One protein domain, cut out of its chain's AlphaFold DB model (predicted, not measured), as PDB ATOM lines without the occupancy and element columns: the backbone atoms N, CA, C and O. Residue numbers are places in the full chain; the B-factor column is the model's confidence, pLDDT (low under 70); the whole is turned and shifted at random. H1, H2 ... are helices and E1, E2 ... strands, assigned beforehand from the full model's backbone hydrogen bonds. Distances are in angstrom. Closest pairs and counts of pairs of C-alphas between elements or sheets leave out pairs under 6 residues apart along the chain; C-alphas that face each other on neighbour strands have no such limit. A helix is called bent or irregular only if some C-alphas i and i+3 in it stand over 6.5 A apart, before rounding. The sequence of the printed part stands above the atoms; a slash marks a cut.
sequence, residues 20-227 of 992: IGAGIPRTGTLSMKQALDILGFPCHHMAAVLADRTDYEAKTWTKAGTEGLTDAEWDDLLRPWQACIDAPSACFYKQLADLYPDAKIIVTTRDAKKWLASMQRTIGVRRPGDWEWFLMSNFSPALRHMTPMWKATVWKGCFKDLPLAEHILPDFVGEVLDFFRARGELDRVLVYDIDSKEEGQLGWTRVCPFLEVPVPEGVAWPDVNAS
ATOM      1  N   ILE A  20       3.184  26.412  -2.419       96.12
ATOM      2  CA  ILE A  20       2.785  26.288  -1.008       96.12
ATOM      3  C   ILE A  20       1.463  27.025  -0.781       96.12
ATOM      4  O   ILE A  20       1.366  28.248  -0.887       96.12
ATOM      5  N   GLY A  21       0.431  26.270  -0.433       94.50
ATOM      6  CA  GLY A  21      -0.900  26.757  -0.122       94.50
ATOM      7  C   GLY A  21      -1.045  27.121   1.353       94.50
ATOM      8  O   GLY A  21      -1.378  26.273   2.178       94.50
ATOM      9  N   ALA A  22      -0.876  28.398   1.689       91.44
ATOM     10  CA  ALA A  22      -1.077  28.942   3.033       91.44
ATOM     11  C   ALA A  22      -2.554  29.326   3.292       91.44
ATOM     12  O   ALA A  22      -2.855  30.378   3.851       91.44
ATOM     13  N   GLY A  23      -3.487  28.476   2.854       87.00
ATOM     14  CA  GLY A  23      -4.925  28.620   3.085       87.00
ATOM     15  C   GLY A  23      -5.431  27.610   4.114       87.00
ATOM     16  O   GLY A  23      -5.224  26.408   3.956       87.00
ATOM     17  N   ILE A  24      -6.112  28.082   5.161       86.44
ATOM     18  CA  ILE A  24      -6.714  27.220   6.197       86.44
ATOM     19  C   ILE A  24      -7.975  26.497   5.678       86.44
ATOM     20  O   ILE A  24      -8.556  26.942   4.678       86.44
ATOM     21  N   PRO A  25      -8.446  25.413   6.337       85.88
ATOM     22  CA  PRO A  25      -9.575  24.623   5.851       85.88
ATOM     23  C   PRO A  25     -10.812  25.450   5.499       85.88
ATOM     24  O   PRO A  25     -11.109  26.455   6.141       85.88
ATOM     25  N   ARG A  26     -11.581  24.990   4.502       85.75
ATOM     26  CA  ARG A  26     -12.861  25.592   4.051       85.75
ATOM     27  C   ARG A  26     -12.760  26.986   3.398       85.75
ATOM     28  O   ARG A  26     -13.793  27.597   3.121       85.75
ATOM     29  N   THR A  27     -11.558  27.453   3.057       87.69
ATOM     30  CA  THR A  27     -11.316  28.681   2.259       87.69
ATOM     31  C   THR A  27     -11.362  28.459   0.736       87.69
ATOM     32  O   THR A  27     -10.918  29.307  -0.025       87.69
ATOM     33  N   GLY A  28     -11.895  27.323   0.267       85.38
ATOM     34  CA  GLY A  28     -11.859  26.926  -1.154       85.38
ATOM     35  C   GLY A  28     -10.676  26.025  -1.531       85.38
ATOM     36  O   GLY A  28     -10.541  25.656  -2.695       85.38
ATOM     37  N   THR A  29      -9.875  25.618  -0.542       86.56
ATOM     38  CA  THR A  29      -8.719  24.708  -0.645       86.56
ATOM     39  C   THR A  29      -8.931  23.510  -1.574       86.56
ATOM     40  O   THR A  29      -8.095  23.270  -2.434       86.56
ATOM     41  N   LEU A  30     -10.064  22.805  -1.482       84.00
ATOM     42  CA  LEU A  30     -10.357  21.640  -2.332       84.00
ATOM     43  C   LEU A  30     -10.569  21.989  -3.820       84.00
ATOM     44  O   LEU A  30     -10.173  21.212  -4.686       84.00
ATOM     45  N   SER A  31     -11.167  23.146  -4.121       87.75
ATOM     46  CA  SER A  31     -11.292  23.645  -5.501       87.75
ATOM     47  C   SER A  31      -9.910  23.998  -6.060       87.75
ATOM     48  O   SER A  31      -9.558  23.588  -7.162       87.75
ATOM     49  N   MET A  32      -9.082  24.675  -5.256       93.00
ATOM     50  CA  MET A  32      -7.699  24.998  -5.621       93.00
ATOM     51  C   MET A  32      -6.837  23.734  -5.800       93.00
ATOM     52  O   MET A  32      -6.113  23.636  -6.780       93.00
ATOM     53  N   LYS A  33      -6.978  22.720  -4.933       91.56
ATOM     54  CA  LYS A  33      -6.322  21.404  -5.054       91.56
ATOM     55  C   LYS A  33      -6.582  20.789  -6.433       91.56
ATOM     56  O   LYS A  33      -5.635  20.430  -7.126       91.56
ATOM     57  N   GLN A  34      -7.848  20.714  -6.856       89.19
ATOM     58  CA  GLN A  34      -8.196  20.187  -8.181       89.19
ATOM     59  C   GLN A  34      -7.654  21.053  -9.323       89.19
ATOM     60  O   GLN A  34      -7.227  20.511 -10.337       89.19
ATOM     61  N   ALA A  35      -7.637  22.379  -9.163       92.19
ATOM     62  CA  ALA A  35      -7.061  23.269 -10.165       92.19
ATOM     63  C   ALA A  35      -5.556  23.013 -10.354       92.19
ATOM     64  O   ALA A  35      -5.084  22.948 -11.486       92.19
ATOM     65  N   LEU A  36      -4.821  22.797  -9.260       92.75
ATOM     66  CA  LEU A  36      -3.398  22.460  -9.292       92.75
ATOM     67  C   LEU A  36      -3.139  21.079  -9.918       92.75
ATOM     68  O   LEU A  36      -2.257  20.975 -10.768       92.75
ATOM     69  N   ASP A  37      -3.947  20.058  -9.599       88.75
ATOM     70  CA  ASP A  37      -3.845  18.742 -10.251       88.75
ATOM     71  C   ASP A  37      -4.054  18.846 -11.780       88.75
ATOM     72  O   ASP A  37      -3.295  18.255 -12.546       88.75
ATOM     73  N   ILE A  38      -5.060  19.613 -12.233       90.56
ATOM     74  CA  ILE A  38      -5.360  19.841 -13.663       90.56
ATOM     75  C   ILE A  38      -4.205  20.562 -14.371       90.56
ATOM     76  O   ILE A  38      -3.891  20.243 -15.515       90.56
ATOM     77  N   LEU A  39      -3.544  21.502 -13.688       91.19
ATOM     78  CA  LEU A  39      -2.348  22.194 -14.180       91.19
ATOM     79  C   LEU A  39      -1.071  21.331 -14.118       91.19
ATOM     80  O   LEU A  39       0.012  21.822 -14.428       91.19
ATOM     81  N   GLY A  40      -1.178  20.055 -13.729       88.81
ATOM     82  CA  GLY A  40      -0.054  19.122 -13.686       88.81
ATOM     83  C   GLY A  40       0.825  19.238 -12.440       88.81
ATOM     84  O   GLY A  40       1.957  18.765 -12.472       88.81
ATOM     85  N   PHE A  41       0.327  19.834 -11.350       90.81
ATOM     86  CA  PHE A  41       1.002  19.904 -10.051       90.81
ATOM     87  C   PHE A  41       0.318  18.960  -9.042       90.81
ATOM     88  O   PHE A  41      -0.666  19.359  -8.414       90.81
ATOM     89  N   PRO A  42       0.817  17.723  -8.830       88.31
ATOM     90  CA  PRO A  42       0.262  16.811  -7.830       88.31
ATOM     91  C   PRO A  42       0.218  17.463  -6.443       88.31
ATOM     92  O   PRO A  42       1.263  17.799  -5.880       88.31
ATOM     93  N   CYS A  43      -0.989  17.648  -5.899       89.25
ATOM     94  CA  CYS A  43      -1.191  18.460  -4.700       89.25
ATOM     95  C   CYS A  43      -1.502  17.634  -3.438       89.25
ATOM     96  O   CYS A  43      -2.533  16.954  -3.374       89.25
ATOM     97  N   HIS A  44      -0.661  17.760  -2.402       91.12
ATOM     98  CA  HIS A  44      -0.941  17.264  -1.047       91.12
ATOM     99  C   HIS A  44      -2.114  18.032  -0.427       91.12
ATOM    100  O   HIS A  44      -2.279  19.232  -0.658       91.12
ATOM    101  N   HIS A  45      -2.950  17.322   0.327       88.69
ATOM    102  CA  HIS A  45      -4.174  17.831   0.948       88.69
ATOM    103  C   HIS A  45      -4.581  16.896   2.095       88.69
ATOM    104  O   HIS A  45      -4.224  15.718   2.080       88.69
ATOM    105  N   MET A  46      -5.464  17.333   3.005       83.19
ATOM    106  CA  MET A  46      -6.101  16.467   4.024       83.19
ATOM    107  C   MET A  46      -6.713  15.167   3.446       83.19
ATOM    108  O   MET A  46      -6.876  14.178   4.151       83.19
ATOM    109  N   ALA A  47      -7.032  15.141   2.147       78.75
ATOM    110  CA  ALA A  47      -7.539  13.951   1.463       78.75
ATOM    111  C   ALA A  47      -6.482  12.835   1.319       78.75
ATOM    112  O   ALA A  47      -6.848  11.667   1.378       78.75
ATOM    113  N   ALA A  48      -5.195  13.178   1.176       79.62
ATOM    114  CA  ALA A  48      -4.096  12.208   1.178       79.62
ATOM    115  C   ALA A  48      -3.932  11.581   2.572       79.62
ATOM    116  O   ALA A  48      -3.920  10.361   2.707       79.62
ATOM    117  N   VAL A  49      -3.961  12.418   3.617       82.31
ATOM    118  CA  VAL A  49      -3.904  11.995   5.027       82.31
ATOM    119  C   VAL A  49      -5.056  11.047   5.394       82.31
ATOM    120  O   VAL A  49      -4.857  10.098   6.141       82.31
ATOM    121  N   LEU A  50      -6.258  11.273   4.850       77.50
ATOM    122  CA  LEU A  50      -7.427  10.398   5.040       77.50
ATOM    123  C   LEU A  50      -7.412   9.129   4.166       77.50
ATOM    124  O   LEU A  50      -8.181   8.205   4.432       77.50
ATOM    125  N   ALA A  51      -6.591   9.086   3.114       75.81
ATOM    126  CA  ALA A  51      -6.444   7.930   2.229       75.81
ATOM    127  C   ALA A  51      -5.321   6.974   2.674       75.81
ATOM    128  O   ALA A  51      -5.348   5.795   2.312       75.81
ATOM    129  N   ASP A  52      -4.357   7.462   3.461       77.75
ATOM    130  CA  ASP A  52      -3.276   6.659   4.026       77.75
ATOM    131  C   ASP A  52      -3.802   5.615   5.029       77.75
ATOM    132  O   ASP A  52      -4.378   5.935   6.068       77.75
ATOM    133  N   ARG A  53      -3.564   4.336   4.720       72.88
ATOM    134  CA  ARG A  53      -3.947   3.185   5.556       72.88
ATOM    135  C   ARG A  53      -2.830   2.698   6.488       72.88
ATOM    136  O   ARG A  53      -3.011   1.686   7.159       72.88
ATOM    137  N   THR A  54      -1.679   3.368   6.504       78.62
ATOM    138  CA  THR A  54      -0.496   3.016   7.316       78.62
ATOM    139  C   THR A  54      -0.338   3.893   8.574       78.62
ATOM    140  O   THR A  54       0.517   3.644   9.431       78.62
ATOM    141  N   ASP A  55      -1.179   4.926   8.684       78.62
ATOM    142  CA  ASP A  55      -1.065   6.089   9.569       78.62
ATOM    143  C   ASP A  55       0.281   6.849   9.494       78.62
ATOM    144  O   ASP A  55       0.568   7.639  10.400       78.62
ATOM    145  N   TYR A  56       1.127   6.618   8.484       84.94
ATOM    146  CA  TYR A  56       2.388   7.343   8.301       84.94
ATOM    147  C   TYR A  56       2.135   8.852   8.246       84.94
ATOM    148  O   TYR A  56       2.709   9.589   9.043       84.94
ATOM    149  N   GLU A  57       1.204   9.309   7.404       87.31
ATOM    150  CA  GLU A  57       0.836  10.724   7.287       87.31
ATOM    151  C   GLU A  57       0.381  11.276   8.649       87.31
ATOM    152  O   GLU A  57       0.941  12.245   9.163       87.31
ATOM    153  N   ALA A  58      -0.585  10.627   9.306       85.00
ATOM    154  CA  ALA A  58      -1.124  11.102  10.582       85.00
ATOM    155  C   ALA A  58      -0.062  11.151  11.705       85.00
ATOM    156  O   ALA A  58      -0.035  12.100  12.497       85.00
ATOM    157  N   LYS A  59       0.841  10.163  11.772       88.00
ATOM    158  CA  LYS A  59       1.947  10.121  12.744       88.00
ATOM    159  C   LYS A  59       2.995  11.196  12.436       88.00
ATOM    160  O   LYS A  59       3.369  11.937  13.346       88.00
ATOM    161  N   THR A  60       3.403  11.351  11.180       89.56
ATOM    162  CA  THR A  60       4.421  12.328  10.761       89.56
ATOM    163  C   THR A  60       3.916  13.772  10.889       89.56
ATOM    164  O   THR A  60       4.630  14.621  11.420       89.56
ATOM    165  N   TRP A  61       2.648  14.059  10.568       91.56
ATOM    166  CA  TRP A  61       2.038  15.371  10.834       91.56
ATOM    167  C   TRP A  61       1.794  15.643  12.326       91.56
ATOM    168  O   TRP A  61       1.901  16.791  12.761       91.56
ATOM    169  N   THR A  62       1.524  14.614  13.143       91.44
ATOM    170  CA  THR A  62       1.550  14.774  14.611       91.44
ATOM    171  C   THR A  62       2.943  15.208  15.056       91.44
ATOM    172  O   THR A  62       3.066  16.231  15.731       91.44
ATOM    173  N   LYS A  63       3.982  14.481  14.617       91.00
ATOM    174  CA  LYS A  63       5.386  14.777  14.917       91.00
ATOM    175  C   LYS A  63       5.759  16.201  14.495       91.00
ATOM    176  O   LYS A  63       6.341  16.923  15.299       91.00
ATOM    177  N   ALA A  64       5.340  16.663  13.316       90.25
ATOM    178  CA  ALA A  64       5.545  18.046  12.880       90.25
ATOM    179  C   ALA A  64       5.011  19.086  13.890       90.25
ATOM    180  O   ALA A  64       5.696  20.067  14.179       90.25
ATOM    181  N   GLY A  65       3.829  18.864  14.484       83.75
ATOM    182  CA  GLY A  65       3.206  19.792  15.445       83.75
ATOM    183  C   GLY A  65       3.631  19.643  16.921       83.75
ATOM    184  O   GLY A  65       3.329  20.521  17.746       83.75
ATOM    185  N   THR A  66       4.314  18.552  17.291       83.75
ATOM    186  CA  THR A  66       4.766  18.265  18.674       83.75
ATOM    187  C   THR A  66       6.288  18.295  18.841       83.75
ATOM    188  O   THR A  66       6.814  18.827  19.828       83.75
ATOM    189  N   GLU A  67       7.006  17.726  17.883       87.25
ATOM    190  CA  GLU A  67       8.445  17.465  17.915       87.25
ATOM    191  C   GLU A  67       9.211  18.352  16.929       87.25
ATOM    192  O   GLU A  67      10.275  18.869  17.281       87.25
ATOM    193  N   GLY A  68       8.608  18.613  15.767       86.38
ATOM    194  CA  GLY A  68       9.268  19.125  14.571       86.38
ATOM    195  C   GLY A  68       9.741  17.977  13.672       86.38
ATOM    196  O   GLY A  68       9.953  16.855  14.136       86.38
ATOM    197  N   LEU A  69       9.897  18.266  12.381       87.56
ATOM    198  CA  LEU A  69      10.547  17.386  11.410       87.56
ATOM    199  C   LEU A  69      11.878  18.009  10.983       87.56
ATOM    200  O   LEU A  69      12.005  19.234  10.942       87.56
ATOM    201  N   THR A  70      12.853  17.161  10.672       86.88
ATOM    202  CA  THR A  70      14.080  17.566   9.974       86.88
ATOM    203  C   THR A  70      13.806  17.806   8.488       86.88
ATOM    204  O   THR A  70      12.841  17.277   7.943       86.88
ATOM    205  N   ASP A  71      14.675  18.550   7.804       82.50
ATOM    206  CA  ASP A  71      14.542  18.856   6.370       82.50
ATOM    207  C   ASP A  71      14.397  17.590   5.505       82.50
ATOM    208  O   ASP A  71      13.611  17.561   4.565       82.50
ATOM    209  N   ALA A  72      15.096  16.509   5.869       81.31
ATOM    210  CA  ALA A  72      15.001  15.216   5.189       81.31
ATOM    211  C   ALA A  72      13.663  14.492   5.435       81.31
ATOM    212  O   ALA A  72      13.213  13.745   4.573       81.31
ATOM    213  N   GLU A  73      13.021  14.704   6.587       85.56
ATOM    214  CA  GLU A  73      11.685  14.171   6.890       85.56
ATOM    215  C   GLU A  73      10.576  15.026   6.263       85.56
ATOM    216  O   GLU A  73       9.543  14.493   5.868       85.56
ATOM    217  N   TRP A  74      10.793  16.342   6.137       87.44
ATOM    218  CA  TRP A  74       9.933  17.225   5.349       87.44
ATOM    219  C   TRP A  74       9.987  16.894   3.859       87.44
ATOM    220  O   TRP A  74       8.934  16.854   3.221       87.44
ATOM    221  N   ASP A  75      11.183  16.638   3.317       81.00
ATOM    222  CA  ASP A  75      11.337  16.094   1.968       81.00
ATOM    223  C   ASP A  75      10.637  14.738   1.872       81.00
ATOM    224  O   ASP A  75       9.740  14.610   1.060       81.00
ATOM    225  N   ASP A  76      10.929  13.752   2.729       84.44
ATOM    226  CA  ASP A  76      10.321  12.411   2.638       84.44
ATOM    227  C   ASP A  76       8.783  12.420   2.636       84.44
ATOM    228  O   ASP A  76       8.163  11.772   1.790       84.44
ATOM    229  N   LEU A  77       8.174  13.222   3.515       86.94
ATOM    230  CA  LEU A  77       6.724  13.398   3.607       86.94
ATOM    231  C   LEU A  77       6.117  14.051   2.354       86.94
ATOM    232  O   LEU A  77       5.005  13.704   1.950       86.94
ATOM    233  N   LEU A  78       6.817  15.021   1.754       88.81
ATOM    234  CA  LEU A  78       6.285  15.850   0.667       88.81
ATOM    235  C   LEU A  78       6.841  15.506  -0.726       88.81
ATOM    236  O   LEU A  78       6.294  15.985  -1.715       88.81
ATOM    237  N   ARG A  79       7.838  14.617  -0.832       83.06
ATOM    238  CA  ARG A  79       8.513  14.182  -2.072       83.06
ATOM    239  C   ARG A  79       7.564  13.775  -3.207       83.06
ATOM    240  O   ARG A  79       7.872  14.104  -4.358       83.06
ATOM    241  N   PRO A  80       6.427  13.084  -2.952       83.25
ATOM    242  CA  PRO A  80       5.483  12.710  -4.010       83.25
ATOM    243  C   PRO A  80       4.727  13.892  -4.638       83.25
ATOM    244  O   PRO A  80       4.020  13.699  -5.627       83.25
ATOM    245  N   TRP A  81       4.830  15.094  -4.066       88.75
ATOM    246  CA  TRP A  81       3.950  16.222  -4.346       88.75
ATOM    247  C   TRP A  81       4.731  17.430  -4.876       88.75
ATOM    248  O   TRP A  81       5.846  17.717  -4.446       88.75
ATOM    249  N   GLN A  82       4.117  18.163  -5.805       92.38
ATOM    250  CA  GLN A  82       4.650  19.430  -6.329       92.38
ATOM    251  C   GLN A  82       3.888  20.652  -5.809       92.38
ATOM    252  O   GLN A  82       4.320  21.788  -6.013       92.38
ATOM    253  N   ALA A  83       2.772  20.423  -5.122       93.69
ATOM    254  CA  ALA A  83       2.038  21.430  -4.382       93.69
ATOM    255  C   ALA A  83       1.557  20.866  -3.038       93.69
ATOM    256  O   ALA A  83       1.366  19.657  -2.896       93.69
ATOM    257  N   CYS A  84       1.291  21.730  -2.063       93.25
ATOM    258  CA  CYS A  84       0.540  21.378  -0.858       93.25
ATOM    259  C   CYS A  84      -0.484  22.471  -0.534       93.25
ATOM    260  O   CYS A  84      -0.209  23.648  -0.743       93.25
ATOM    261  N   ILE A  85      -1.680  22.110  -0.064       90.56
ATOM    262  CA  ILE A  85      -2.702  23.077   0.361       90.56
ATOM    263  C   ILE A  85      -3.627  22.473   1.419       90.56
ATOM    264  O   ILE A  85      -3.768  21.254   1.514       90.56
ATOM    265  N   ASP A  86      -4.299  23.338   2.183       87.56
ATOM    266  CA  ASP A  86      -5.086  22.980   3.367       87.56
ATOM    267  C   ASP A  86      -4.211  22.495   4.542       87.56
ATOM    268  O   ASP A  86      -3.015  22.199   4.419       87.56
ATOM    269  N   ALA A  87      -4.809  22.421   5.727       84.38
ATOM    270  CA  ALA A  87      -4.211  21.719   6.844       84.38
ATOM    271  C   ALA A  87      -4.038  20.221   6.493       84.38
ATOM    272  O   ALA A  87      -4.849  19.662   5.752       84.38
ATOM    273  N   PRO A  88      -3.021  19.536   7.041       89.00
ATOM    274  CA  PRO A  88      -2.045  20.043   8.009       89.00
ATOM    275  C   PRO A  88      -0.960  20.956   7.408       89.00
ATOM    276  O   PRO A  88      -0.440  21.797   8.139       89.00
ATOM    277  N   SER A  89      -0.667  20.860   6.104       89.88
ATOM    278  CA  SER A  89       0.455  21.561   5.450       89.88
ATOM    279  C   SER A  89       0.428  23.086   5.617       89.88
ATOM    280  O   SER A  89       1.439  23.685   5.990       89.88
ATOM    281  N   ALA A  90      -0.747  23.707   5.474       90.38
ATOM    282  CA  ALA A  90      -0.932  25.148   5.626       90.38
ATOM    283  C   ALA A  90      -0.523  25.671   7.015       90.38
ATOM    284  O   ALA A  90      -0.112  26.822   7.126       90.38
ATOM    285  N   CYS A  91      -0.569  24.852   8.074       89.94
ATOM    286  CA  CYS A  91      -0.162  25.280   9.417       89.94
ATOM    287  C   CYS A  91       1.376  25.380   9.584       89.94
ATOM    288  O   CYS A  91       1.835  25.848  10.624       89.94
ATOM    289  N   PHE A  92       2.159  24.972   8.574       93.19
ATOM    290  CA  PHE A  92       3.632  24.988   8.553       93.19
ATOM    291  C   PHE A  92       4.207  25.821   7.392       93.19
ATOM    292  O   PHE A  92       5.356  25.630   6.993       93.19
ATOM    293  N   TYR A  93       3.426  26.758   6.838       92.81
ATOM    294  CA  TYR A  93       3.827  27.545   5.664       92.81
ATOM    295  C   TYR A  93       5.171  28.272   5.828       92.81
ATOM    296  O   TYR A  93       5.878  28.440   4.842       92.81
ATOM    297  N   LYS A  94       5.547  28.674   7.052       93.88
ATOM    298  CA  LYS A  94       6.833  29.332   7.344       93.88
ATOM    299  C   LYS A  94       8.003  28.378   7.107       93.88
ATOM    300  O   LYS A  94       8.890  28.681   6.322       93.88
ATOM    301  N   GLN A  95       7.942  27.197   7.722       91.19
ATOM    302  CA  GLN A  95       8.948  26.143   7.589       91.19
ATOM    303  C   GLN A  95       9.058  25.653   6.141       91.19
ATOM    304  O   GLN A  95      10.158  25.459   5.635       91.19
ATOM    305  N   LEU A  96       7.922  25.499   5.454       92.19
ATOM    306  CA  LEU A  96       7.902  25.101   4.047       92.19
ATOM    307  C   LEU A  96       8.459  26.198   3.127       92.19
ATOM    308  O   LEU A  96       9.138  25.875   2.160       92.19
ATOM    309  N   ALA A  97       8.219  27.478   3.423       92.31
ATOM    310  CA  ALA A  97       8.751  28.597   2.643       92.31
ATOM    311  C   ALA A  97      10.258  28.828   2.844       92.31
ATOM    312  O   ALA A  97      10.895  29.378   1.945       92.31
ATOM    313  N   ASP A  98      10.807  28.408   3.990       90.75
ATOM    314  CA  ASP A  98      12.250  28.358   4.253       90.75
ATOM    315  C   ASP A  98      12.919  27.159   3.559       90.75
ATOM    316  O   ASP A  98      14.001  27.305   2.996       90.75
ATOM    317  N   LEU A  99      12.267  25.989   3.558       87.88
ATOM    318  CA  LEU A  99      12.771  24.778   2.897       87.88
ATOM    319  C   LEU A  99      12.677  24.851   1.362       87.88
ATOM    320  O   LEU A  99      13.538  24.323   0.661       87.88
ATOM    321  N   TYR A 100      11.648  25.527   0.842       90.56
ATOM    322  CA  TYR A 100      11.393  25.716  -0.588       90.56
ATOM    323  C   TYR A 100      11.306  27.225  -0.921       90.56
ATOM    324  O   TYR A 100      10.213  27.768  -1.142       90.56
ATOM    325  N   PRO A 101      12.451  27.939  -0.949       89.69
ATOM    326  CA  PRO A 101      12.498  29.394  -1.131       89.69
ATOM    327  C   PRO A 101      12.026  29.867  -2.516       89.69
ATOM    328  O   PRO A 101      11.592  31.006  -2.644       89.69
ATOM    329  N   ASP A 102      12.023  28.987  -3.522       89.88
ATOM    330  CA  ASP A 102      11.564  29.299  -4.884       89.88
ATOM    331  C   ASP A 102      10.072  28.979  -5.120       89.88
ATOM    332  O   ASP A 102       9.517  29.292  -6.175       89.88
ATOM    333  N   ALA A 103       9.388  28.342  -4.160       93.62
ATOM    334  CA  ALA A 103       7.987  27.954  -4.322       93.62
ATOM    335  C   ALA A 103       7.049  29.176  -4.315       93.62
ATOM    336  O   ALA A 103       7.155  30.053  -3.454       93.62
ATOM    337  N   LYS A 104       6.080  29.218  -5.234       96.94
ATOM    338  CA  LYS A 104       5.026  30.246  -5.258       96.94
ATOM    339  C   LYS A 104       4.042  30.006  -4.107       96.94
ATOM    340  O   LYS A 104       3.679  28.866  -3.821       96.94
ATOM    341  N   ILE A 105       3.571  31.064  -3.459       97.50
ATOM    342  CA  ILE A 105       2.673  30.984  -2.301       97.50
ATOM    343  C   ILE A 105       1.242  31.326  -2.726       97.50
ATOM    344  O   ILE A 105       1.013  32.382  -3.312       97.50
ATOM    345  N   ILE A 106       0.267  30.476  -2.398       97.25
ATOM    346  CA  ILE A 106      -1.163  30.750  -2.630       97.25
ATOM    347  C   ILE A 106      -1.896  30.822  -1.288       97.25
ATOM    348  O   ILE A 106      -1.945  29.855  -0.532       97.25
ATOM    349  N   VAL A 107      -2.513  31.966  -1.006       95.75
ATOM    350  CA  VAL A 107      -3.310  32.223   0.199       95.75
ATOM    351  C   VAL A 107      -4.783  32.246  -0.197       95.75
ATOM    352  O   VAL A 107      -5.309  33.281  -0.614       95.75
ATOM    353  N   THR A 108      -5.462  31.100  -0.107       93.50
ATOM    354  CA  THR A 108      -6.911  31.050  -0.350       93.50
ATOM    355  C   THR A 108      -7.660  31.678   0.820       93.50
ATOM    356  O   THR A 108      -7.462  31.305   1.977       93.50
ATOM    357  N   THR A 109      -8.537  32.630   0.518       93.38
ATOM    358  CA  THR A 109      -9.370  33.337   1.495       93.38
ATOM    359  C   THR A 109     -10.801  33.474   0.983       93.38
ATOM    360  O   THR A 109     -11.109  33.098  -0.150       93.38
ATOM    361  N   ARG A 110     -11.699  33.932   1.858       91.00
ATOM    362  CA  ARG A 110     -13.120  34.127   1.575       91.00
ATOM    363  C   ARG A 110     -13.773  35.027   2.627       91.00
ATOM    364  O   ARG A 110     -13.148  35.332   3.642       91.00
ATOM    365  N   ASP A 111     -15.058  35.356   2.472       91.62
ATOM    366  CA  ASP A 111     -15.815  36.053   3.527       91.62
ATOM    367  C   ASP A 111     -15.783  35.272   4.859       91.62
ATOM    368  O   ASP A 111     -16.177  34.102   4.940       91.62
ATOM    369  N   ALA A 112     -15.325  35.935   5.925       87.62
ATOM    370  CA  ALA A 112     -15.055  35.305   7.215       87.62
ATOM    371  C   ALA A 112     -16.307  34.697   7.879       87.62
ATOM    372  O   ALA A 112     -16.211  33.678   8.569       87.62
ATOM    373  N   LYS A 113     -17.501  35.252   7.621       85.31
ATOM    374  CA  LYS A 113     -18.779  34.737   8.145       85.31
ATOM    375  C   LYS A 113     -19.204  33.471   7.412       85.31
ATOM    376  O   LYS A 113     -19.538  32.476   8.058       85.31
ATOM    377  N   LYS A 114     -19.134  33.463   6.076       85.50
ATOM    378  CA  LYS A 114     -19.350  32.265   5.246       85.50
ATOM    379  C   LYS A 114     -18.352  31.164   5.601       85.50
ATOM    380  O   LYS A 114     -18.745  29.999   5.703       85.50
ATOM    381  N   TRP A 115     -17.086  31.525   5.821       89.06
ATOM    382  CA  TRP A 115     -16.043  30.607   6.273       89.06
ATOM    383  C   TRP A 115     -16.380  29.983   7.626       89.06
ATOM    384  O   TRP A 115     -16.480  28.758   7.713       89.06
ATOM    385  N   LEU A 116     -16.645  30.797   8.654       85.44
ATOM    386  CA  LEU A 116     -16.975  30.315   9.995       85.44
ATOM    387  C   LEU A 116     -18.218  29.415   9.977       85.44
ATOM    388  O   LEU A 116     -18.192  28.312  10.524       85.44
ATOM    389  N   ALA A 117     -19.280  29.829   9.280       80.88
ATOM    390  CA  ALA A 117     -20.490  29.028   9.110       80.88
ATOM    391  C   ALA A 117     -20.231  27.721   8.336       80.88
ATOM    392  O   ALA A 117     -20.949  26.735   8.517       80.88
ATOM    393  N   SER A 118     -19.223  27.668   7.459       78.44
ATOM    394  CA  SER A 118     -18.786  26.410   6.849       78.44
ATOM    395  C   SER A 118     -17.956  25.552   7.805       78.44
ATOM    396  O   SER A 118     -18.142  24.341   7.797       78.44
ATOM    397  N   MET A 119     -17.072  26.143   8.608       80.06
ATOM    398  CA  MET A 119     -16.229  25.431   9.573       80.06
ATOM    399  C   MET A 119     -17.053  24.796  10.692       80.06
ATOM    400  O   MET A 119     -16.892  23.612  10.982       80.06
ATOM    401  N   GLN A 120     -17.994  25.546  11.268       74.38
ATOM    402  CA  GLN A 120     -18.877  25.073  12.340       74.38
ATOM    403  C   GLN A 120     -19.736  23.875  11.907       74.38
ATOM    404  O   GLN A 120     -19.985  22.984  12.716       74.38
ATOM    405  N   ARG A 121     -20.138  23.814  10.627       72.69
ATOM    406  CA  ARG A 121     -20.875  22.675  10.046       72.69
ATOM    407  C   ARG A 121     -20.022  21.419   9.829       72.69
ATOM    408  O   ARG A 121     -20.595  20.348   9.672       72.69
ATOM    409  N   THR A 122     -18.693  21.532   9.798       65.25
ATOM    410  CA  THR A 122     -17.781  20.406   9.518       65.25
ATOM    411  C   THR A 122     -17.021  19.931  10.757       65.25
ATOM    412  O   THR A 122     -16.860  18.731  10.941       65.25
ATOM    413  N   ILE A 123     -16.552  20.851  11.605       62.41
ATOM    414  CA  ILE A 123     -15.646  20.578  12.742       62.41
ATOM    415  C   ILE A 123     -16.308  20.904  14.102       62.41
ATOM    416  O   ILE A 123     -15.781  20.563  15.159       62.41
ATOM    417  N   GLY A 124     -17.507  21.496  14.092       59.19
ATOM    418  CA  GLY A 124     -18.263  21.848  15.295       59.19
ATOM    419  C   GLY A 124     -17.914  23.227  15.867       59.19
ATOM    420  O   GLY A 124     -17.003  23.915  15.417       59.19
ATOM    421  N   VAL A 125     -18.684  23.659  16.869       52.41
ATOM    422  CA  VAL A 125     -18.634  25.033  17.423       52.41
ATOM    423  C   VAL A 125     -17.666  25.180  18.610       52.41
ATOM    424  O   VAL A 125     -17.508  26.268  19.160       52.41
ATOM    425  N   ARG A 126     -17.038  24.087  19.055       60.78
ATOM    426  CA  ARG A 126     -16.247  24.025  20.292       60.78
ATOM    427  C   ARG A 126     -14.968  23.231  20.054       60.78
ATOM    428  O   ARG A 126     -15.034  22.137  19.506       60.78
ATOM    429  N   ARG A 127     -13.831  23.735  20.541       62.62
ATOM    430  CA  ARG A 127     -12.619  22.921  20.700       62.62
ATOM    431  C   ARG A 127     -12.926  21.770  21.674       62.62
ATOM    432  O   ARG A 127     -13.409  22.066  22.773       62.62
ATOM    433  N   PRO A 128     -12.672  20.497  21.319       66.12
ATOM    434  CA  PRO A 128     -12.870  19.390  22.247       66.12
ATOM    435  C   PRO A 128     -12.029  19.567  23.518       66.12
ATOM    436  O   PRO A 128     -10.907  20.082  23.472       66.12
ATOM    437  N   GLY A 129     -12.578  19.171  24.664       64.19
ATOM    438  CA  GLY A 129     -11.854  19.185  25.937       64.19
ATOM    439  C   GLY A 129     -10.829  18.052  26.020       64.19
ATOM    440  O   GLY A 129     -10.965  17.045  25.334       64.19
ATOM    441  N   ASP A 130      -9.830  18.151  26.900       64.75
ATOM    442  CA  ASP A 130      -8.801  17.101  27.034       64.75
ATOM    443  C   ASP A 130      -9.367  15.716  27.384       64.75
ATOM    444  O   ASP A 130      -8.814  14.707  26.957       64.75
ATOM    445  N   TRP A 131     -10.510  15.657  28.074       52.53
ATOM    446  CA  TRP A 131     -11.223  14.403  28.342       52.53
ATOM    447  C   TRP A 131     -11.906  13.820  27.083       52.53
ATOM    448  O   TRP A 131     -11.910  12.607  26.893       52.53
ATOM    449  N   GLU A 132     -12.416  14.671  26.185       62.31
ATOM    450  CA  GLU A 132     -12.993  14.263  24.891       62.31
ATOM    451  C   GLU A 132     -11.885  13.806  23.943       62.31
ATOM    452  O   GLU A 132     -11.997  12.748  23.327       62.31
ATOM    453  N   TRP A 133     -10.765  14.537  23.906       66.44
ATOM    454  CA  TRP A 133      -9.555  14.111  23.206       66.44
ATOM    455  C   TRP A 133      -9.033  12.770  23.728       66.44
ATOM    456  O   TRP A 133      -8.659  11.912  22.927       66.44
ATOM    457  N   PHE A 134      -9.035  12.560  25.047       63.69
ATOM    458  CA  PHE A 134      -8.659  11.289  25.663       63.69
ATOM    459  C   PHE A 134      -9.602  10.154  25.243       63.69
ATOM    460  O   PHE A 134      -9.111   9.088  24.866       63.69
ATOM    461  N   LEU A 135     -10.923  10.374  25.233       64.94
ATOM    462  CA  LEU A 135     -11.875   9.374  24.741       64.94
ATOM    463  C   LEU A 135     -11.651   9.037  23.261       64.94
ATOM    464  O   LEU A 135     -11.482   7.868  22.914       64.94
ATOM    465  N   MET A 136     -11.606  10.052  22.397       62.59
ATOM    466  CA  MET A 136     -11.437   9.879  20.950       62.59
ATOM    467  C   MET A 136     -10.117   9.177  20.600       62.59
ATOM    468  O   MET A 136     -10.100   8.326  19.716       62.59
ATOM    469  N   SER A 137      -9.033   9.481  21.323       63.19
ATOM    470  CA  SER A 137      -7.709   8.894  21.068       63.19
ATOM    471  C   SER A 137      -7.565   7.455  21.574       63.19
ATOM    472  O   SER A 137      -6.795   6.695  20.995       63.19
ATOM    473  N   ASN A 138      -8.254   7.071  22.657       59.66
ATOM    474  CA  ASN A 138      -8.030   5.776  23.321       59.66
ATOM    475  C   ASN A 138      -9.136   4.737  23.087       59.66
ATOM    476  O   ASN A 138      -8.872   3.548  23.245       59.66
ATOM    477  N   PHE A 139     -10.346   5.154  22.697       51.31
ATOM    478  CA  PHE A 139     -11.505   4.257  22.563       51.31
ATOM    479  C   PHE A 139     -12.092   4.193  21.141       51.31
ATOM    480  O   PHE A 139     -13.011   3.415  20.903       51.31
ATOM    481  N   SER A 140     -11.549   4.949  20.178       60.31
ATOM    482  CA  SER A 140     -11.873   4.808  18.750       60.31
ATOM    483  C   SER A 140     -10.625   4.414  17.946       60.31
ATOM    484  O   SER A 140      -9.758   5.261  17.716       60.31
ATOM    485  N   PRO A 141     -10.510   3.152  17.483       60.97
ATOM    486  CA  PRO A 141      -9.355   2.700  16.704       60.97
ATOM    487  C   PRO A 141      -9.098   3.543  15.446       60.97
ATOM    488  O   PRO A 141      -7.951   3.866  15.159       60.97
ATOM    489  N   ALA A 142     -10.161   3.971  14.754       59.22
ATOM    490  CA  ALA A 142     -10.076   4.771  13.528       59.22
ATOM    491  C   ALA A 142      -9.624   6.229  13.753       59.22
ATOM    492  O   ALA A 142      -9.165   6.882  12.820       59.22
ATOM    493  N   LEU A 143      -9.747   6.759  14.976       66.19
ATOM    494  CA  LEU A 143      -9.358   8.136  15.307       66.19
ATOM    495  C   LEU A 143      -8.072   8.219  16.141       66.19
ATOM    496  O   LEU A 143      -7.579   9.322  16.386       66.19
ATOM    497  N   ARG A 144      -7.490   7.079  16.536       73.75
ATOM    498  CA  ARG A 144      -6.324   6.978  17.429       73.75
ATOM    499  C   ARG A 144      -5.120   7.821  16.994       73.75
ATOM    500  O   ARG A 144      -4.468   8.423  17.844       73.75
ATOM    501  N   HIS A 145      -4.840   7.883  15.691       76.69
ATOM    502  CA  HIS A 145      -3.710   8.639  15.131       76.69
ATOM    503  C   HIS A 145      -4.121   9.980  14.495       76.69
ATOM    504  O   HIS A 145      -3.346  10.935  14.526       76.69
ATOM    505  N   MET A 146      -5.369  10.108  14.034       76.19
ATOM    506  CA  MET A 146      -5.931  11.375  13.539       76.19
ATOM    507  C   MET A 146      -6.147  12.408  14.655       76.19
ATOM    508  O   MET A 146      -5.960  13.605  14.446       76.19
ATOM    509  N   THR A 147      -6.520  11.957  15.855       79.19
ATOM    510  CA  THR A 147      -6.870  12.838  16.979       79.19
ATOM    511  C   THR A 147      -5.668  13.646  17.500       79.19
ATOM    512  O   THR A 147      -5.787  14.873  17.600       79.19
ATOM    513  N   PRO A 148      -4.485  13.042  17.761       80.88
ATOM    514  CA  PRO A 148      -3.271  13.797  18.077       80.88
ATOM    515  C   PRO A 148      -2.856  14.754  16.954       80.88
ATOM    516  O   PRO A 148      -2.496  15.896  17.234       80.88
ATOM    517  N   MET A 149      -2.974  14.323  15.693       87.25
ATOM    518  CA  MET A 149      -2.607  15.115  14.520       87.25
ATOM    519  C   MET A 149      -3.461  16.379  14.391       87.25
ATOM    520  O   MET A 149      -2.914  17.476  14.282       87.25
ATOM    521  N   TRP A 150      -4.789  16.269  14.493       82.81
ATOM    522  CA  TRP A 150      -5.681  17.433  14.491       82.81
ATOM    523  C   TRP A 150      -5.452  18.351  15.691       82.81
ATOM    524  O   TRP A 150      -5.521  19.570  15.538       82.81
ATOM    525  N   LYS A 151      -5.156  17.802  16.877       81.06
ATOM    526  CA  LYS A 151      -4.813  18.620  18.047       81.06
ATOM    527  C   LYS A 151      -3.523  19.413  17.807       81.06
ATOM    528  O   LYS A 151      -3.494  20.608  18.077       81.06
ATOM    529  N   ALA A 152      -2.486  18.768  17.273       82.69
ATOM    530  CA  ALA A 152      -1.164  19.358  17.072       82.69
ATOM    531  C   ALA A 152      -1.083  20.336  15.883       82.69
ATOM    532  O   ALA A 152      -0.364  21.328  15.972       82.69
ATOM    533  N   THR A 153      -1.817  20.078  14.794       85.25
ATOM    534  CA  THR A 153      -1.740  20.854  13.541       85.25
ATOM    535  C   THR A 153      -2.910  21.830  13.395       85.25
ATOM    536  O   THR A 153      -2.716  23.040  13.472       85.25
ATOM    537  N   VAL A 154      -4.136  21.324  13.250       79.75
ATOM    538  CA  VAL A 154      -5.343  22.123  12.988       79.75
ATOM    539  C   VAL A 154      -5.675  23.029  14.175       79.75
ATOM    540  O   VAL A 154      -5.766  24.244  14.014       79.75
ATOM    541  N   TRP A 155      -5.827  22.462  15.376       80.06
ATOM    542  CA  TRP A 155      -6.214  23.235  16.557       80.06
ATOM    543  C   TRP A 155      -5.062  24.083  17.087       80.06
ATOM    544  O   TRP A 155      -5.194  25.300  17.117       80.06
ATOM    545  N   LYS A 156      -3.927  23.484  17.465       80.75
ATOM    546  CA  LYS A 156      -2.795  24.220  18.049       80.75
ATOM    547  C   LYS A 156      -2.046  25.101  17.042       80.75
ATOM    548  O   LYS A 156      -1.627  26.191  17.413       80.75
ATOM    549  N   GLY A 157      -1.870  24.647  15.801       79.69
ATOM    550  CA  GLY A 157      -1.198  25.412  14.745       79.69
ATOM    551  C   GLY A 157      -2.132  26.447  14.127       79.69
ATOM    552  O   GLY A 157      -2.066  27.626  14.467       79.69
ATOM    553  N   CYS A 158      -3.034  26.006  13.249       77.06
ATOM    554  CA  CYS A 158      -3.883  26.917  12.479       77.06
ATOM    555  C   CYS A 158      -4.873  27.734  13.343       77.06
ATOM    556  O   CYS A 158      -5.109  28.899  13.034       77.06
ATOM    557  N   PHE A 159      -5.437  27.177  14.428       80.06
ATOM    558  CA  PHE A 159      -6.409  27.882  15.294       80.06
ATOM    559  C   PHE A 159      -5.845  28.330  16.653       80.06
ATOM    560  O   PHE A 159      -6.602  28.815  17.495       80.06
ATOM    561  N   LYS A 160      -4.532  28.178  16.889       78.62
ATOM    562  CA  LYS A 160      -3.830  28.613  18.118       78.62
ATOM    563  C   LYS A 160      -4.493  28.131  19.421       78.62
ATOM    564  O   LYS A 160      -4.469  28.805  20.446       78.62
ATOM    565  N   ASP A 161      -5.093  26.941  19.364       75.44
ATOM    566  CA  ASP A 161      -5.835  26.270  20.435       75.44
ATOM    567  C   ASP A 161      -7.081  27.035  20.958       75.44
ATOM    568  O   ASP A 161      -7.613  26.731  22.037       75.44
ATOM    569  N   LEU A 162      -7.592  27.981  20.159       69.00
ATOM    570  CA  LEU A 162      -8.792  28.786  20.412       69.00
ATOM    571  C   LEU A 162     -10.083  28.115  19.883       69.00
ATOM    572  O   LEU A 162     -10.026  27.249  19.007       69.00
ATOM    573  N   PRO A 163     -11.275  28.499  20.384       76.69
ATOM    574  CA  PRO A 163     -12.553  28.139  19.763       76.69
ATOM    575  C   PRO A 163     -12.715  28.780  18.378       76.69
ATOM    576  O   PRO A 163     -12.283  29.910  18.171       76.69
ATOM    577  N   LEU A 164     -13.412  28.097  17.464       73.50
ATOM    578  CA  LEU A 164     -13.725  28.607  16.124       73.50
ATOM    579  C   LEU A 164     -14.488  29.944  16.179       73.50
ATOM    580  O   LEU A 164     -15.611  30.005  16.683       73.50
ATOM    581  N   ALA A 165     -13.885  30.996  15.621       80.06
ATOM    582  CA  ALA A 165     -14.388  32.367  15.629       80.06
ATOM    583  C   ALA A 165     -14.051  33.097  14.315       80.06
ATOM    584  O   ALA A 165     -13.111  32.724  13.619       80.06
ATOM    585  N   GLU A 166     -14.814  34.142  13.985       82.31
ATOM    586  CA  GLU A 166     -14.771  34.828  12.679       82.31
ATOM    587  C   GLU A 166     -13.389  35.417  12.350       82.31
ATOM    588  O   GLU A 166     -12.927  35.294  11.221       82.31
ATOM    589  N   HIS A 167     -12.698  35.978  13.348       82.94
ATOM    590  CA  HIS A 167     -11.386  36.616  13.185       82.94
ATOM    591  C   HIS A 167     -10.255  35.650  12.796       82.94
ATOM    592  O   HIS A 167      -9.243  36.096  12.270       82.94
ATOM    593  N   ILE A 168     -10.410  34.335  12.994       84.44
ATOM    594  CA  ILE A 168      -9.324  33.369  12.754       84.44
ATOM    595  C   ILE A 168      -8.847  33.395  11.294       84.44
ATOM    596  O   ILE A 168      -7.646  33.313  11.054       84.44
ATOM    597  N   LEU A 169      -9.759  33.530  10.324       89.25
ATOM    598  CA  LEU A 169      -9.384  33.614   8.910       89.25
ATOM    599  C   LEU A 169      -8.601  34.897   8.570       89.25
ATOM    600  O   LEU A 169      -7.477  34.763   8.084       89.25
ATOM    601  N   PRO A 170      -9.121  36.121   8.807       89.38
ATOM    602  CA  PRO A 170      -8.373  37.340   8.505       89.38
ATOM    603  C   PRO A 170      -7.080  37.465   9.324       89.38
ATOM    604  O   PRO A 170      -6.079  37.897   8.761       89.38
ATOM    605  N   ASP A 171      -7.047  37.023  10.587       89.19
ATOM    606  CA  ASP A 171      -5.823  37.030  11.402       89.19
ATOM    607  C   ASP A 171      -4.753  36.089  10.827       89.19
ATOM    608  O   ASP A 171      -3.573  36.439  10.787       89.19
ATOM    609  N   PHE A 172      -5.144  34.897  10.359       89.69
ATOM    610  CA  PHE A 172      -4.217  33.951   9.734       89.69
ATOM    611  C   PHE A 172      -3.690  34.485   8.395       89.69
ATOM    612  O   PHE A 172      -2.486  34.458   8.156       89.69
ATOM    613  N   VAL A 173      -4.573  35.013   7.539       93.31
ATOM    614  CA  VAL A 173      -4.191  35.631   6.256       93.31
ATOM    615  C   VAL A 173      -3.268  36.832   6.486       93.31
ATOM    616  O   VAL A 173      -2.261  36.966   5.793       93.31
ATOM    617  N   GLY A 174      -3.560  37.662   7.492       92.81
ATOM    618  CA  GLY A 174      -2.698  38.762   7.923       92.81
ATOM    619  C   GLY A 174      -1.311  38.280   8.346       92.81
ATOM    620  O   GLY A 174      -0.317  38.781   7.831       92.81
ATOM    621  N   GLU A 175      -1.225  37.246   9.192       93.00
ATOM    622  CA  GLU A 175       0.058  36.681   9.634       93.00
ATOM    623  C   GLU A 175       0.908  36.152   8.466       93.00
ATOM    624  O   GLU A 175       2.124  36.362   8.451       93.00
ATOM    625  N   VAL A 176       0.282  35.500   7.478       93.88
ATOM    626  CA  VAL A 176       0.967  35.027   6.263       93.88
ATOM    627  C   VAL A 176       1.520  36.210   5.468       93.88
ATOM    628  O   VAL A 176       2.695  36.216   5.099       93.88
ATOM    629  N   LEU A 177       0.698  37.233   5.224       95.56
ATOM    630  CA  LEU A 177       1.104  38.409   4.454       95.56
ATOM    631  C   LEU A 177       2.182  39.229   5.163       95.56
ATOM    632  O   LEU A 177       3.110  39.697   4.509       95.56
ATOM    633  N   ASP A 178       2.101  39.374   6.482       94.19
ATOM    634  CA  ASP A 178       3.102  40.079   7.281       94.19
ATOM    635  C   ASP A 178       4.444  39.330   7.288       94.19
ATOM    636  O   ASP A 178       5.494  39.966   7.184       94.19
ATOM    637  N   PHE A 179       4.426  37.990   7.323       95.31
ATOM    638  CA  PHE A 179       5.632  37.162   7.223       95.31
ATOM    639  C   PHE A 179       6.372  37.368   5.893       95.31
ATOM    640  O   PHE A 179       7.569  37.654   5.907       95.31
ATOM    641  N   PHE A 180       5.681  37.289   4.751       95.12
ATOM    642  CA  PHE A 180       6.320  37.512   3.445       95.12
ATOM    643  C   PHE A 180       6.659  38.991   3.199       95.12
ATOM    644  O   PHE A 180       7.708  39.289   2.626       95.12
ATOM    645  N   ARG A 181       5.858  39.939   3.713       93.56
ATOM    646  CA  ARG A 181       6.172  41.381   3.659       93.56
ATOM    647  C   ARG A 181       7.452  41.722   4.412       93.56
ATOM    648  O   ARG A 181       8.266  42.472   3.884       93.56
ATOM    649  N   ALA A 182       7.656  41.155   5.600       90.50
ATOM    650  CA  ALA A 182       8.868  41.368   6.393       90.50
ATOM    651  C   ALA A 182      10.146  40.849   5.707       90.50
ATOM    652  O   ALA A 182      11.242  41.293   6.047       90.50
ATOM    653  N   ARG A 183      10.008  39.930   4.742       90.94
ATOM    654  CA  ARG A 183      11.107  39.331   3.968       90.94
ATOM    655  C   ARG A 183      11.315  39.983   2.595       90.94
ATOM    656  O   ARG A 183      12.307  39.698   1.940       90.94
ATOM    657  N   GLY A 184      10.401  40.857   2.163       92.50
ATOM    658  CA  GLY A 184      10.400  41.428   0.812       92.50
ATOM    659  C   GLY A 184       9.902  40.470  -0.281       92.50
ATOM    660  O   GLY A 184      10.055  40.779  -1.453       92.50
ATOM    661  N   GLU A 185       9.280  39.348   0.094       94.94
ATOM    662  CA  GLU A 185       8.906  38.226  -0.788       94.94
ATOM    663  C   GLU A 185       7.415  38.252  -1.208       94.94
ATOM    664  O   GLU A 185       6.805  37.213  -1.457       94.94
ATOM    665  N   LEU A 186       6.761  39.422  -1.220       93.69
ATOM    666  CA  LEU A 186       5.330  39.523  -1.571       93.69
ATOM    667  C   LEU A 186       5.040  39.281  -3.060       93.69
ATOM    668  O   LEU A 186       3.907  38.968  -3.417       93.69
ATOM    669  N   ASP A 187       6.044  39.421  -3.918       93.25
ATOM    670  CA  ASP A 187       5.990  39.133  -5.352       93.25
ATOM    671  C   ASP A 187       5.706  37.650  -5.647       93.25
ATOM    672  O   ASP A 187       4.998  37.334  -6.607       93.25
ATOM    673  N   ARG A 188       6.165  36.738  -4.777       94.56
ATOM    674  CA  ARG A 188       5.830  35.306  -4.840       94.56
ATOM    675  C   ARG A 188       4.541  34.919  -4.103       94.56
ATOM    676  O   ARG A 188       4.326  33.726  -3.903       94.56
ATOM    677  N   VAL A 189       3.671  35.867  -3.721       97.12
ATOM    678  CA  VAL A 189       2.419  35.593  -2.978       97.12
ATOM    679  C   VAL A 189       1.159  35.996  -3.756       97.12
ATOM    680  O   VAL A 189       0.921  37.168  -4.036       97.12
ATOM    681  N   LEU A 190       0.274  35.027  -4.002       96.44
ATOM    682  CA  LEU A 190      -1.073  35.233  -4.533       96.44
ATOM    683  C   LEU A 190      -2.118  35.102  -3.421       96.44
ATOM    684  O   LEU A 190      -2.379  34.004  -2.931       96.44
ATOM    685  N   VAL A 191      -2.795  36.200  -3.083       94.94
ATOM    686  CA  VAL A 191      -4.070  36.132  -2.349       94.94
ATOM    687  C   VAL A 191      -5.186  35.804  -3.339       94.94
ATOM    688  O   VAL A 191      -5.376  36.521  -4.326       94.94
ATOM    689  N   TYR A 192      -5.915  34.723  -3.071       93.94
ATOM    690  CA  TYR A 192      -7.019  34.233  -3.894       93.94
ATOM    691  C   TYR A 192      -8.315  34.249  -3.070       93.94
ATOM    692  O   TYR A 192      -8.598  33.308  -2.324       93.94
ATOM    693  N   ASP A 193      -9.074  35.345  -3.165       91.31
ATOM    694  CA  ASP A 193     -10.387  35.480  -2.524       91.31
ATOM    695  C   ASP A 193     -11.478  34.860  -3.403       91.31
ATOM    696  O   ASP A 193     -11.833  35.409  -4.445       91.31
ATOM    697  N   ILE A 194     -12.032  33.728  -2.964       87.75
ATOM    698  CA  ILE A 194     -13.053  32.986  -3.718       87.75
ATOM    699  C   ILE A 194     -14.423  33.678  -3.749       87.75
ATOM    700  O   ILE A 194     -15.296  33.248  -4.500       87.75
ATOM    701  N   ASP A 195     -14.650  34.687  -2.902       84.69
ATOM    702  CA  ASP A 195     -15.886  35.473  -2.870       84.69
ATOM    703  C   ASP A 195     -15.763  36.784  -3.694       84.69
ATOM    704  O   ASP A 195     -16.717  37.572  -3.728       84.69
ATOM    705  N   SER A 196     -14.632  37.003  -4.389       82.50
ATOM    706  CA  SER A 196     -14.410  38.159  -5.271       82.50
ATOM    707  C   SER A 196     -15.408  38.221  -6.434       82.50
ATOM    708  O   SER A 196     -15.825  37.205  -6.990       82.50
ATOM    709  N   LYS A 197     -15.788  39.444  -6.818       78.38
ATOM    710  CA  LYS A 197     -16.698  39.736  -7.943       78.38
ATOM    711  C   LYS A 197     -16.030  40.514  -9.078       78.38
ATOM    712  O   LYS A 197     -16.704  40.888 -10.032       78.38
ATOM    713  N   GLU A 198     -14.741  40.802  -8.949       78.88
ATOM    714  CA  GLU A 198     -13.976  41.520  -9.963       78.88
ATOM    715  C   GLU A 198     -13.608  40.586 -11.121       78.88
ATOM    716  O   GLU A 198     -13.146  39.457 -10.922       78.88
ATOM    717  N   GLU A 199     -13.800  41.068 -12.346       74.19
ATOM    718  CA  GLU A 199     -13.468  40.324 -13.555       74.19
ATOM    719  C   GLU A 199     -11.955  40.044 -13.615       74.19
ATOM    720  O   GLU A 199     -11.130  40.921 -13.371       74.19
ATOM    721  N   GLY A 200     -11.581  38.788 -13.877       75.12
ATOM    722  CA  GLY A 200     -10.180  38.345 -13.886       75.12
ATOM    723  C   GLY A 200      -9.550  38.034 -12.517       75.12
ATOM    724  O   GLY A 200      -8.438  37.511 -12.492       75.12
ATOM    725  N   GLN A 201     -10.227  38.272 -11.382       79.56
ATOM    726  CA  GLN A 201      -9.696  37.914 -10.048       79.56
ATOM    727  C   GLN A 201      -9.949  36.454  -9.629       79.56
ATOM    728  O   GLN A 201      -9.461  36.022  -8.583       79.56
ATOM    729  N   LEU A 202     -10.685  35.679 -10.427       86.06
ATOM    730  CA  LEU A 202     -11.017  34.276 -10.168       86.06
ATOM    731  C   LEU A 202     -10.617  33.376 -11.339       86.06
ATOM    732  O   LEU A 202     -10.479  33.824 -12.472       86.06
ATOM    733  N   GLY A 203     -10.511  32.077 -11.071       88.94
ATOM    734  CA  GLY A 203     -10.353  31.048 -12.091       88.94
ATOM    735  C   GLY A 203      -8.958  30.988 -12.717       88.94
ATOM    736  O   GLY A 203      -7.974  31.504 -12.179       88.94
ATOM    737  N   TRP A 204      -8.880  30.355 -13.891       91.62
ATOM    738  CA  TRP A 204      -7.628  30.188 -14.634       91.62
ATOM    739  C   TRP A 204      -6.949  31.519 -14.971       91.62
ATOM    740  O   TRP A 204      -5.728  31.614 -14.901       91.62
ATOM    741  N   THR A 205      -7.726  32.565 -15.264       87.56
ATOM    742  CA  THR A 205      -7.219  33.912 -15.578       87.56
ATOM    743  C   THR A 205      -6.470  34.566 -14.417       87.56
ATOM    744  O   THR A 205      -5.619  35.415 -14.665       87.56
ATOM    745  N   ARG A 206      -6.714  34.142 -13.169       91.81
ATOM    746  CA  ARG A 206      -5.956  34.599 -11.995       91.81
ATOM    747  C   ARG A 206      -4.770  33.696 -11.660       91.81
ATOM    748  O   ARG A 206      -3.702  34.193 -11.312       91.81
ATOM    749  N   VAL A 207      -4.962  32.378 -11.727       93.75
ATOM    750  CA  VAL A 207      -3.990  31.394 -11.217       93.75
ATOM    751  C   VAL A 207      -2.910  31.047 -12.242       93.75
ATOM    752  O   VAL A 207      -1.735  30.996 -11.884       93.75
ATOM    753  N   CYS A 208      -3.266  30.857 -13.516       94.81
ATOM    754  CA  CYS A 208      -2.314  30.451 -14.553       94.81
ATOM    755  C   CYS A 208      -1.206  31.497 -14.800       94.81
ATOM    756  O   CYS A 208      -0.043  31.095 -14.828       94.81
ATOM    757  N   PRO A 209      -1.487  32.821 -14.875       94.06
ATOM    758  CA  PRO A 209      -0.433  33.827 -15.028       94.06
ATOM    759  C   PRO A 209       0.524  33.902 -13.833       94.06
ATOM    760  O   PRO A 209       1.722  34.073 -14.024       94.06
ATOM    761  N   PHE A 210       0.023  33.742 -12.602       95.75
ATOM    762  CA  PHE A 210       0.853  33.772 -11.389       95.75
ATOM    763  C   PHE A 210       1.784  32.553 -11.266       95.75
ATOM    764  O   PHE A 210       2.904  32.666 -10.763       95.75
ATOM    765  N   LEU A 211       1.313  31.392 -11.734       94.94
ATOM    766  CA  LEU A 211       2.079  30.146 -11.789       94.94
ATOM    767  C   LEU A 211       2.912  29.988 -13.072       94.94
ATOM    768  O   LEU A 211       3.610  28.984 -13.204       94.94
ATOM    769  N   GLU A 212       2.844  30.957 -13.990       94.56
ATOM    770  CA  GLU A 212       3.587  30.985 -15.259       94.56
ATOM    771  C   GLU A 212       3.309  29.748 -16.146       94.56
ATOM    772  O   GLU A 212       4.200  29.179 -16.776       94.56
ATOM    773  N   VAL A 213       2.037  29.328 -16.202       92.69
ATOM    774  CA  VAL A 213       1.548  28.183 -16.997       92.69
ATOM    775  C   VAL A 213       0.429  28.600 -17.964       92.69
ATOM    776  O   VAL A 213      -0.285  29.566 -17.689       92.69
ATOM    777  N   PRO A 214       0.233  27.896 -19.096       90.94
ATOM    778  CA  PRO A 214      -0.889  28.163 -19.994       90.94
ATOM    779  C   PRO A 214      -2.239  27.828 -19.339       90.94
ATOM    780  O   PRO A 214      -2.339  26.946 -18.485       90.94
ATOM    781  N   VAL A 215      -3.297  28.517 -19.775       90.81
ATOM    782  CA  VAL A 215      -4.682  28.173 -19.416       90.81
ATOM    783  C   VAL A 215      -5.070  26.862 -20.119       90.81
ATOM    784  O   VAL A 215      -4.907  26.784 -21.337       90.81
ATOM    785  N   PRO A 216      -5.601  25.847 -19.410       88.25
ATOM    786  CA  PRO A 216      -6.046  24.602 -20.035       88.25
ATOM    787  C   PRO A 216      -7.202  24.824 -21.023       88.25
ATOM    788  O   PRO A 216      -8.268  25.318 -20.646       88.25
ATOM    789  N   GLU A 217      -7.019  24.435 -22.285       85.19
ATOM    790  CA  GLU A 217      -8.060  24.566 -23.311       85.19
ATOM    791  C   GLU A 217      -9.274  23.674 -23.010       85.19
ATOM    792  O   GLU A 217      -9.141  22.492 -22.698       85.19
ATOM    793  N   GLY A 218     -10.481  24.238 -23.107       81.81
ATOM    794  CA  GLY A 218     -11.743  23.503 -22.953       81.81
ATOM    795  C   GLY A 218     -12.077  23.011 -21.535       81.81
ATOM    796  O   GLY A 218     -13.172  22.487 -21.330       81.81
ATOM    797  N   VAL A 219     -11.195  23.191 -20.545       86.56
ATOM    798  CA  VAL A 219     -11.428  22.747 -19.160       86.56
ATOM    799  C   VAL A 219     -11.989  23.894 -18.319       86.56
ATOM    800  O   VAL A 219     -11.330  24.909 -18.099       86.56
ATOM    801  N   ALA A 220     -13.207  23.735 -17.800       84.56
ATOM    802  CA  ALA A 220     -13.790  24.692 -16.859       84.56
ATOM    803  C   ALA A 220     -13.033  24.701 -15.516       84.56
ATOM    804  O   ALA A 220     -12.481  23.684 -15.094       84.56
ATOM    805  N   TRP A 221     -13.034  25.840 -14.815       85.56
ATOM    806  CA  TRP A 221     -12.462  25.919 -13.467       85.56
ATOM    807  C   TRP A 221     -13.208  24.976 -12.499       85.56
ATOM    808  O   TRP A 221     -14.443  25.005 -12.467       85.56
ATOM    809  N   PRO A 222     -12.508  24.163 -11.686       84.06
ATOM    810  CA  PRO A 222     -13.152  23.222 -10.775       84.06
ATOM    811  C   PRO A 222     -13.791  23.932  -9.572       84.06
ATOM    812  O   PRO A 222     -13.124  24.251  -8.586       84.06
ATOM    813  N   ASP A 223     -15.111  24.132  -9.602       74.31
ATOM    814  CA  ASP A 223     -15.871  24.557  -8.420       74.31
ATOM    815  C   ASP A 223     -16.500  23.369  -7.675       74.31
ATOM    816  O   ASP A 223     -17.632  22.950  -7.914       74.31
ATOM    817  N   VAL A 224     -15.744  22.833  -6.716       68.00
ATOM    818  CA  VAL A 224     -16.175  21.734  -5.833       68.00
ATOM    819  C   VAL A 224     -17.062  22.229  -4.678       68.00
ATOM    820  O   VAL A 224     -17.586  21.418  -3.915       68.00
ATOM    821  N   ASN A 225     -17.215  23.548  -4.508       56.50
ATOM    822  CA  ASN A 225     -17.914  24.165  -3.379       56.50
ATOM    823  C   ASN A 225     -19.239  24.847  -3.767       56.50
ATOM    824  O   ASN A 225     -19.970  25.273  -2.866       56.50
ATOM    825  N   ALA A 226     -19.586  24.889  -5.059       45.97
ATOM    826  CA  ALA A 226     -20.943  25.160  -5.523       45.97
ATOM    827  C   ALA A 226     -21.945  24.227  -4.820       45.97
ATOM    828  O   ALA A 226     -21.769  23.008  -4.752       45.97
ATOM    829  N   SER A 227     -23.000  24.810  -4.252       43.50
ATOM    830  CA  SER A 227     -23.939  24.098  -3.390       43.50
ATOM    831  C   SER A 227     -24.893  23.201  -4.183       43.50
ATOM    832  O   SER A 227     -25.977  23.642  -4.557       43.50
TER     833      SER A 227
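Overview. This is residues 20 to 227 of the 992 residues of the protein "GMC_OxRdtase_N domain-containing protein" of Tilletia controversa (dwarf bunt fungus) (UniProt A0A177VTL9). A small parallel sheet, E1 beside E2, has H9 packed over one face and H10 and H1 on the other side. At one side of this unit stands a loose group of helices round H8, with H3, H5 and H7 packed on H8, H2 and H4 by H3, and H7 at the far end. The printed part has 208 residues, with ten named helices and two named strands in the order H1 H2 H3 H4 H5 E1 H6 H7 H8 H9 E2 H10, and is mostly helix. It is compact, with a radius of gyration of the C-alphas of 17.0 A and spans of 50 by 39 by 37 A.

Along the chain. H1, residues 29 to 38, begins at C-alpha 29 (-8.719, 24.708, -0.645). H2 is residues 46 to 51, H3 56 to 66, 15.2 A long, H4 71 to 78 and H5 89 to 99. H5 is irregular: C-alphas 91 and 94 are 8.3 A apart. E1, residues 104 to 109, measures 16.2 A. H6 is residues 112 to 123, H7 130 to 139 and H8 146 to 158, 15.7 A long. H9, residues 168 to 183, is the longest helix, 23.0 A. E2 is residues 189 to 193, and H10, residues 204 to 210, ends at C-alpha 210 (0.853, 33.772, -11.389).

Arrangement. H8 is the hub. It touches H3 at a steep tilt of 44 degrees, the same way, closest at the C-alphas of Thr 62 and Met 149, 4.2 A. With residues 153 to 158 alone it touches H5, closest at the C-alphas of Cys 91 and Cys 158, 5.1 A. H7 and H8 form a helical hairpin, closest at the C-alphas of Ser 137 and Thr 147, 5.7 A. H2 and H3 only just touch, only at the corner, with 3 pairs of C-alphas within 8 A; the closest, Val 49 and Glu 57, are 5.4 A apart. H4 is close to H3 but not clearly touching, with the C-alphas of Glu 57 and Leu 77 closest at 7.4 A. E1 and E2 are parallel at 22 degrees, with N 107 and O 190 at 2.8 A and N 192 and O 107 at 2.9 A; with H6 to H9 between, they form a strand-helix-strand unit, two parallel neighbour strands joined through helices. Residues 20 to 21 pair in parallel with residues 105 to 106 of E1. The closest C-alphas of E1 and H9 are Val 107 and Val 173, 7.0 A. Those of E2 and H10 are Leu 190 and Phe 210, 7.3 A. H1 and H10 are near each other. H6 and H9 only just touch, only at their ends, with 3 pairs of C-alphas within 8 A; Ala 112 and Leu 169 are closest at 6.2 A. Every O i to N i+4 pair is within hydrogen-bond range in H1, H2, H3, H4 and H7; in H5 4 of 7 are, in H6 7 of 8, in H8 7 of 9, in H9 11 of 12, and in H10 1 of 3, beside 2 of 4 O i to N i+3 pairs.

Size, cuts and confidence. The two C-alphas farthest apart are Trp 131 and Glu 217, 52.7 A. The printed part has no cut, and no link between named elements is long. Residues 211 to 227 hold no named element. The mean pLDDT of the printed part is 83.7; residues 122 to 143, residue 162 and residues 224 to 227 are under 70.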